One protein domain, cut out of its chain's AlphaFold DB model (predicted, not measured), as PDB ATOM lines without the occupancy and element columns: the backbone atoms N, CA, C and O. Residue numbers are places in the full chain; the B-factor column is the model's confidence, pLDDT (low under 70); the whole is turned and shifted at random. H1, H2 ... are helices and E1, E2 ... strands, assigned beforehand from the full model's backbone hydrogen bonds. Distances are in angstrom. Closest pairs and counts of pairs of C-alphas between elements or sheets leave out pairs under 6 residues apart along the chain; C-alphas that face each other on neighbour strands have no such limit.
ATOM      1  N   VAL A 241     -20.140  35.040  35.443       71.25
ATOM      2  CA  VAL A 241     -18.903  35.603  34.872       71.25
ATOM      3  C   VAL A 241     -18.478  34.871  33.595       71.25
ATOM      4  O   VAL A 241     -18.095  35.531  32.639       71.25
ATOM      5  N   GLY A 242     -18.584  33.539  33.539       69.88
ATOM      6  CA  GLY A 242     -18.212  32.745  32.361       69.88
ATOM      7  C   GLY A 242     -19.144  32.977  31.169       69.88
ATOM      8  O   GLY A 242     -18.681  33.093  30.037       69.88
ATOM      9  N   ILE A 243     -20.446  33.143  31.425       77.00
ATOM     10  CA  ILE A 243     -21.437  33.506  30.396       77.00
ATOM     11  C   ILE A 243     -21.139  34.912  29.843       77.00
ATOM     12  O   ILE A 243     -21.167  35.133  28.633       77.00
ATOM     13  N   LEU A 244     -20.793  35.862  30.717       73.50
ATOM     14  CA  LEU A 244     -20.390  37.212  30.312       73.50
ATOM     15  C   LEU A 244     -19.015  37.232  29.607       73.50
ATOM     16  O   LEU A 244     -18.827  38.035  28.694       73.50
ATOM     17  N   GLU A 245     -18.086  36.333  29.959       69.81
ATOM     18  CA  GLU A 245     -16.809  36.126  29.252       69.81
ATOM     19  C   GLU A 245     -17.043  35.543  27.844       69.81
ATOM     20  O   GLU A 245     -16.375  35.972  26.905       69.81
ATOM     21  N   GLU A 246     -18.035  34.662  27.634       69.94
ATOM     22  CA  GLU A 246     -18.427  34.195  26.289       69.94
ATOM     23  C   GLU A 246     -19.080  35.311  25.450       69.94
ATOM     24  O   GLU A 246     -18.786  35.461  24.258       69.94
ATOM     25  N   ILE A 247     -19.927  36.145  26.062       71.00
ATOM     26  CA  ILE A 247     -20.512  37.315  25.387       71.00
ATOM     27  C   ILE A 247     -19.401  38.303  24.998       71.00
ATOM     28  O   ILE A 247     -19.356  38.743  23.851       71.00
ATOM     29  N   ALA A 248     -18.436  38.573  25.881       63.12
ATOM     30  CA  ALA A 248     -17.240  39.352  25.551       63.12
ATOM     31  C   ALA A 248     -16.344  38.647  24.503       63.12
ATOM     32  O   ALA A 248     -15.706  39.296  23.670       63.12
ATOM     33  N   LEU A 249     -16.316  37.313  24.457       69.75
ATOM     34  CA  LEU A 249     -15.599  36.575  23.413       69.75
ATOM     35  C   LEU A 249     -16.202  36.817  22.019       69.75
ATOM     36  O   LEU A 249     -15.452  36.949  21.051       69.75
ATOM     37  N   LYS A 250     -17.532  36.947  21.934       67.56
ATOM     38  CA  LYS A 250     -18.282  37.260  20.701       67.56
ATOM     39  C   LYS A 250     -18.330  38.760  20.366       67.56
ATOM     40  O   LYS A 250     -18.346  39.106  19.189       67.56
ATOM     41  N   SER A 251     -18.360  39.643  21.367       60.34
ATOM     42  CA  SER A 251     -18.542  41.100  21.202       60.34
ATOM     43  C   SER A 251     -17.262  41.935  21.367       60.34
ATOM     44  O   SER A 251     -17.282  43.143  21.133       60.34
ATOM     45  N   GLY A 252     -16.141  41.312  21.733       63.97
ATOM     46  CA  GLY A 252     -14.871  41.985  22.010       63.97
ATOM     47  C   GLY A 252     -14.782  42.513  23.444       63.97
ATOM     48  O   GLY A 252     -15.400  41.997  24.369       63.97
ATOM     49  N   SER A 253     -14.013  43.579  23.654       69.31
ATOM     50  CA  SER A 253     -13.801  44.209  24.967       69.31
ATOM     51  C   SER A 253     -15.031  44.940  25.538       69.31
ATOM     52  O   SER A 253     -14.891  45.773  26.428       69.31
ATOM     53  N   LYS A 254     -16.236  44.664  25.027       80.31
ATOM     54  CA  LYS A 254     -17.482  45.380  25.314       80.31
ATOM     55  C   LYS A 254     -18.652  44.403  25.355       80.31
ATOM     56  O   LYS A 254     -18.836  43.615  24.431       80.31
ATOM     57  N   VAL A 255     -19.449  44.478  26.414       77.38
ATOM     58  CA  VAL A 255     -20.583  43.587  26.680       77.38
ATOM     59  C   VAL A 255     -21.881  44.384  26.598       77.38
ATOM     60  O   VAL A 255     -22.015  45.460  27.191       77.38
ATOM     61  N   TRP A 256     -22.845  43.828  25.867       79.00
ATOM     62  CA  TRP A 256     -24.172  44.397  25.666       79.00
ATOM     63  C   TRP A 256     -25.239  43.420  26.160       79.00
ATOM     64  O   TRP A 256     -25.118  42.216  25.935       79.00
ATOM     65  N   ILE A 257     -26.290  43.927  26.805       76.31
ATOM     66  CA  ILE A 257     -27.401  43.122  27.334       76.31
ATOM     67  C   ILE A 257     -28.700  43.863  27.007       76.31
ATOM     68  O   ILE A 257     -28.849  45.023  27.365       76.31
ATOM     69  N   VAL A 258     -29.615  43.222  26.268       78.31
ATOM     70  CA  VAL A 258     -30.888  43.820  25.789       78.31
ATOM     71  C   VAL A 258     -30.680  45.198  25.108       78.31
ATOM     72  O   VAL A 258     -31.461  46.128  25.260       78.31
ATOM     73  N   GLY A 259     -29.586  45.345  24.351       73.25
ATOM     74  CA  GLY A 259     -29.218  46.586  23.646       73.25
ATOM     75  C   GLY A 259     -28.502  47.648  24.496       73.25
ATOM     76  O   GLY A 259     -27.892  48.558  23.938       73.25
ATOM     77  N   GLU A 260     -28.493  47.517  25.822       73.75
ATOM     78  CA  GLU A 260     -27.768  48.397  26.744       73.75
ATOM     79  C   GLU A 260     -26.276  48.014  26.797       73.75
ATOM     80  O   GLU A 260     -25.934  46.829  26.839       73.75
ATOM     81  N   LYS A 261     -25.358  48.995  26.802       81.12
ATOM     82  CA  LYS A 261     -23.925  48.754  27.063       81.12
ATOM     83  C   LYS A 261     -23.740  48.562  28.567       81.12
ATOM     84  O   LYS A 261     -23.661  49.545  29.297       81.12
ATOM     85  N   VAL A 262     -23.616  47.318  29.020       80.19
ATOM     86  CA  VAL A 262     -23.529  47.017  30.459       80.19
ATOM     87  C   VAL A 262     -22.081  46.961  30.963       80.19
ATOM     88  O   VAL A 262     -21.840  47.239  32.136       80.19
ATOM     89  N   GLY A 263     -21.088  46.729  30.095       80.81
ATOM     90  CA  GLY A 263     -19.677  46.829  30.484       80.81
ATOM     91  C   GLY A 263     -18.695  46.967  29.324       80.81
ATOM     92  O   GLY A 263     -19.009  46.698  28.165       80.81
ATOM     93  N   GLU A 264     -17.486  47.423  29.646       86.25
ATOM     94  CA  GLU A 264     -16.354  47.575  28.726       86.25
ATOM     95  C   GLU A 264     -15.054  47.469  29.526       86.25
ATOM     96  O   GLU A 264     -14.973  48.008  30.628       86.25
ATOM     97  N   GLY A 265     -14.071  46.738  29.005       83.31
ATOM     98  CA  GLY A 265     -12.802  46.447  29.669       83.31
ATOM     99  C   GLY A 265     -11.604  46.905  28.841       83.31
ATOM    100  O   GLY A 265     -11.628  46.873  27.611       83.31
ATOM    101  N   ILE A 266     -10.542  47.327  29.517       79.12
ATOM    102  CA  ILE A 266      -9.330  47.915  28.941       79.12
ATOM    103  C   ILE A 266      -8.126  47.148  29.506       79.12
ATOM    104  O   ILE A 266      -7.447  47.593  30.428       79.12
ATOM    105  N   GLY A 267      -7.889  45.956  28.958       84.31
ATOM    106  CA  GLY A 267      -6.779  45.086  29.342       84.31
ATOM    107  C   GLY A 267      -5.677  45.036  28.285       84.31
ATOM    108  O   GLY A 267      -5.953  45.050  27.087       84.31
ATOM    109  N   SER A 268      -4.425  44.877  28.725       80.56
ATOM    110  CA  SER A 268      -3.239  44.735  27.855       80.56
ATOM    111  C   SER A 268      -3.256  43.484  26.961       80.56
ATOM    112  O   SER A 268      -2.401  43.324  26.094       80.56
ATOM    113  N   THR A 269      -4.216  42.577  27.169       85.56
ATOM    114  CA  THR A 269      -4.493  41.434  26.293       85.56
ATOM    115  C   THR A 269      -5.994  41.340  26.028       85.56
ATOM    116  O   THR A 269      -6.804  41.756  26.858       85.56
ATOM    117  N   ARG A 270      -6.382  40.719  24.904       82.06
ATOM    118  CA  ARG A 270      -7.798  40.491  24.560       82.06
ATOM    119  C   ARG A 270      -8.554  39.756  25.677       82.06
ATOM    120  O   ARG A 270      -9.654  40.170  26.017       82.06
ATOM    121  N   LYS A 271      -7.944  38.721  26.271       86.50
ATOM    122  CA  LYS A 271      -8.544  37.929  27.359       86.50
ATOM    123  C   LYS A 271      -8.784  38.769  28.615       86.50
ATOM    124  O   LYS A 271      -9.845  38.672  29.216       86.50
ATOM    125  N   GLU A 272      -7.831  39.628  28.974       86.19
ATOM    126  CA  GLU A 272      -7.978  40.503  30.141       86.19
ATOM    127  C   GLU A 272      -9.040  41.587  29.907       86.19
ATOM    128  O   GLU A 272      -9.896  41.803  30.759       86.19
ATOM    129  N   ALA A 273      -9.075  42.192  28.714       87.75
ATOM    130  CA  ALA A 273     -10.121  43.144  28.344       87.75
ATOM    131  C   ALA A 273     -11.527  42.507  28.350       87.75
ATOM    132  O   ALA A 273     -12.497  43.150  28.744       87.75
ATOM    133  N   GLN A 274     -11.642  41.235  27.952       86.75
ATOM    134  CA  GLN A 274     -12.899  40.477  27.965       86.75
ATOM    135  C   GLN A 274     -13.347  40.115  29.387       86.75
ATOM    136  O   GLN A 274     -14.498  40.374  29.741       86.75
ATOM    137  N   ARG A 275     -12.434  39.611  30.231       87.50
ATOM    138  CA  ARG A 275     -12.691  39.386  31.663       87.50
ATOM    139  C   ARG A 275     -13.142  40.668  32.356       87.50
ATOM    140  O   ARG A 275     -14.173  40.676  33.022       87.50
ATOM    141  N   GLN A 276     -12.406  41.761  32.175       86.75
ATOM    142  CA  GLN A 276     -12.721  43.030  32.823       86.75
ATOM    143  C   GLN A 276     -14.075  43.584  32.344       86.75
ATOM    144  O   GLN A 276     -14.847  44.082  33.161       86.75
ATOM    145  N   ALA A 277     -14.418  43.435  31.057       90.31
ATOM    146  CA  ALA A 277     -15.744  43.789  30.545       90.31
ATOM    147  C   ALA A 277     -16.861  42.950  31.196       90.31
ATOM    148  O   ALA A 277     -17.908  43.498  31.550       90.31
ATOM    149  N   ALA A 278     -16.634  41.649  31.401       87.81
ATOM    150  CA  ALA A 278     -17.562  40.752  32.089       87.81
ATOM    151  C   ALA A 278     -17.731  41.110  33.579       87.81
ATOM    152  O   ALA A 278     -18.857  41.218  34.064       87.81
ATOM    153  N   GLU A 279     -16.639  41.376  34.299       86.62
ATOM    154  CA  GLU A 279     -16.677  41.783  35.711       86.62
ATOM    155  C   GLU A 279     -17.313  43.160  35.936       86.62
ATOM    156  O   GLU A 279     -18.008  43.360  36.934       86.62
ATOM    157  N   ILE A 280     -17.060  44.122  35.042       86.44
ATOM    158  CA  ILE A 280     -17.711  45.438  35.074       86.44
ATOM    159  C   ILE A 280     -19.202  45.274  34.767       86.44
ATOM    160  O   ILE A 280     -20.025  45.871  35.456       86.44
ATOM    161  N   SER A 281     -19.566  44.402  33.821       87.06
ATOM    162  CA  SER A 281     -20.975  44.107  33.532       87.06
ATOM    163  C   SER A 281     -21.694  43.503  34.732       87.06
ATOM    164  O   SER A 281     -22.777  43.958  35.086       87.06
ATOM    165  N   LEU A 282     -21.087  42.516  35.398       87.44
ATOM    166  CA  LEU A 282     -21.681  41.887  36.577       87.44
ATOM    167  C   LEU A 282     -21.835  42.883  37.737       87.44
ATOM    168  O   LEU A 282     -22.868  42.880  38.401       87.44
ATOM    169  N   ARG A 283     -20.853  43.774  37.942       85.69
ATOM    170  CA  ARG A 283     -20.939  44.866  38.926       85.69
ATOM    171  C   ARG A 283     -22.031  45.879  38.577       85.69
ATOM    172  O   ARG A 283     -22.792  46.260  39.458       85.69
ATOM    173  N   ASN A 284     -22.164  46.268  37.311       84.44
ATOM    174  CA  ASN A 284     -23.202  47.200  36.872       84.44
ATOM    175  C   ASN A 284     -24.609  46.589  36.971       84.44
ATOM    176  O   ASN A 284     -25.524  47.275  37.414       84.44
ATOM    177  N   LEU A 285     -24.777  45.298  36.657       84.31
ATOM    178  CA  LEU A 285     -26.022  44.568  36.926       84.31
ATOM    179  C   LEU A 285     -26.326  44.517  38.425       84.31
ATOM    180  O   LEU A 285     -27.430  44.873  38.825       84.31
ATOM    181  N   ALA A 286     -25.360  44.113  39.256       82.81
ATOM    182  CA  ALA A 286     -25.540  44.051  40.705       82.81
ATOM    183  C   ALA A 286     -25.933  45.420  41.279       82.81
ATOM    184  O   ALA A 286     -26.914  45.507  42.009       82.81
ATOM    185  N   ASN A 287     -25.256  46.497  40.872       80.62
ATOM    186  CA  ASN A 287     -25.624  47.861  41.248       80.62
ATOM    187  C   ASN A 287     -27.036  48.222  40.762       80.62
ATOM    188  O   ASN A 287     -27.810  48.772  41.534       80.62
ATOM    189  N   LYS A 288     -27.413  47.876  39.524       78.56
ATOM    190  CA  LYS A 288     -28.761  48.130  38.987       78.56
ATOM    191  C   LYS A 288     -29.844  47.427  39.812       78.56
ATOM    192  O   LYS A 288     -30.848  48.055  40.126       78.56
ATOM    193  N   TYR A 289     -29.624  46.180  40.229       71.44
ATOM    194  CA  TYR A 289     -30.567  45.445  41.081       71.44
ATOM    195  C   TYR A 289     -30.546  45.884  42.557       71.44
ATOM    196  O   TYR A 289     -31.590  45.847  43.197       71.44
ATOM    197  N   LEU A 290     -29.407  46.341  43.092       68.69
ATOM    198  CA  LEU A 290     -29.277  46.813  44.481       68.69
ATOM    199  C   LEU A 290     -29.724  48.272  44.681       68.69
ATOM    200  O   LEU A 290     -30.182  48.614  45.765       68.69
ATOM    201  N   LEU A 291     -29.623  49.128  43.657       59.09
ATOM    202  CA  LEU A 291     -30.240  50.464  43.657       59.09
ATOM    203  C   LEU A 291     -31.738  50.413  43.312       59.09
ATOM    204  O   LEU A 291     -32.453  51.359  43.624       59.09
ATOM    205  N   SER A 292     -32.227  49.311  42.731       58.78
ATOM    206  CA  SER A 292     -33.665  49.046  42.542       58.78
ATOM    207  C   SER A 292     -34.350  48.569  43.837       58.78
ATOM    208  O   SER A 292     -35.255  47.736  43.793       58.78
ATOM    209  N   ASP A 293     -33.917  49.082  44.993       47.41
ATOM    210  CA  ASP A 293     -34.613  48.897  46.266       47.41
ATOM    211  C   ASP A 293     -35.997  49.569  46.162       47.41
ATOM    212  O   ASP A 293     -36.065  50.793  45.981       47.41
TER     213      ASP A 293
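Overview. This is residues 241 to 293 of the 407 residues of the protein "DRBM domain-containing protein" of Hordeum vulgare subsp. vulgare (UniProt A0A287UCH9). A small hairpin of two strands, E1 and E2, and a short helix, H1, pack on one long helix, H2, which makes the longest axis. H1 also packs on E1, at its residues near Ala 248, while the far end of H2, residues 286 to 291, sticks out together with residues 292 and 293. The printed part has 53 residues, with two named helices and two named strands in the order H1, E1, E2, H2; the sheet, in the order E1 - E2, is antiparallel, and the class is mixed, helices and strands. The whole is compact, with a radius of gyration of the C-alphas of 10.7 A, and its outline is elongated, spanning 37 by 19 by 16 A.

Along the chain. E1 holds residues 254 to 257 and measures 10.4 A from first to last C-alpha. E2 holds residues 260 to 264 and measures 11.6 A. H2 holds residues 270 to 291 and measures 31.1 A, from C-alpha 270 at (-7.798, 40.491, 24.560) to C-alpha 291 at (-30.240, 50.464, 43.657). H1 holds residues 241 to 251 and measures 14.7 A, beginning with C-alpha 241 at (-18.903, 35.603, 34.872).

Arrangement. E1 and E2 form a hairpin of antiparallel neighbours, with 152 degrees between their N-to-C directions. N 255 and O 263 are 2.9 A apart and N 260 and O 257 are 3.0 A apart, both pairs within hydrogen-bond range. The closest C-alphas of E2 and H2 are those of Glu 264 and Ala 277, 4.2 A apart. The closest C-alphas of E1 and H2 are those of Lys 254 and Ala 277, 5.7 A apart. The closest C-alphas of H1 and E1 are those of Ala 248 and Val 255, 5.5 A apart. H1 and E2 are apart. H1 and H2 touch, H2 with residues 274 to 282 alone, and their closest C-alphas, those of Leu 244 and Ala 278, are 4.9 A apart. Their lines stand at a steep tilt of 60 degrees, opposite ways. In H1 and H2 every O i to N i+4 pair is within hydrogen-bond range.

Size, cuts and confidence. The two C-alphas farthest apart, those of Thr 269 and Asp 293, are 36.9 A apart. Residues 286 to 293, of which 286 to 291 belong to H2, stand free; the body without them has 45 residues and spans 27 by 19 by 16 A. The printed part has no cut, and the links H1 to E1, E1 to E2 and E2 to H2 are tight. The mean pLDDT of the printed part is 77.5, and it is under 70 in 13 residues: 242, 245 to 246, 248 to 253 and 290 to 293.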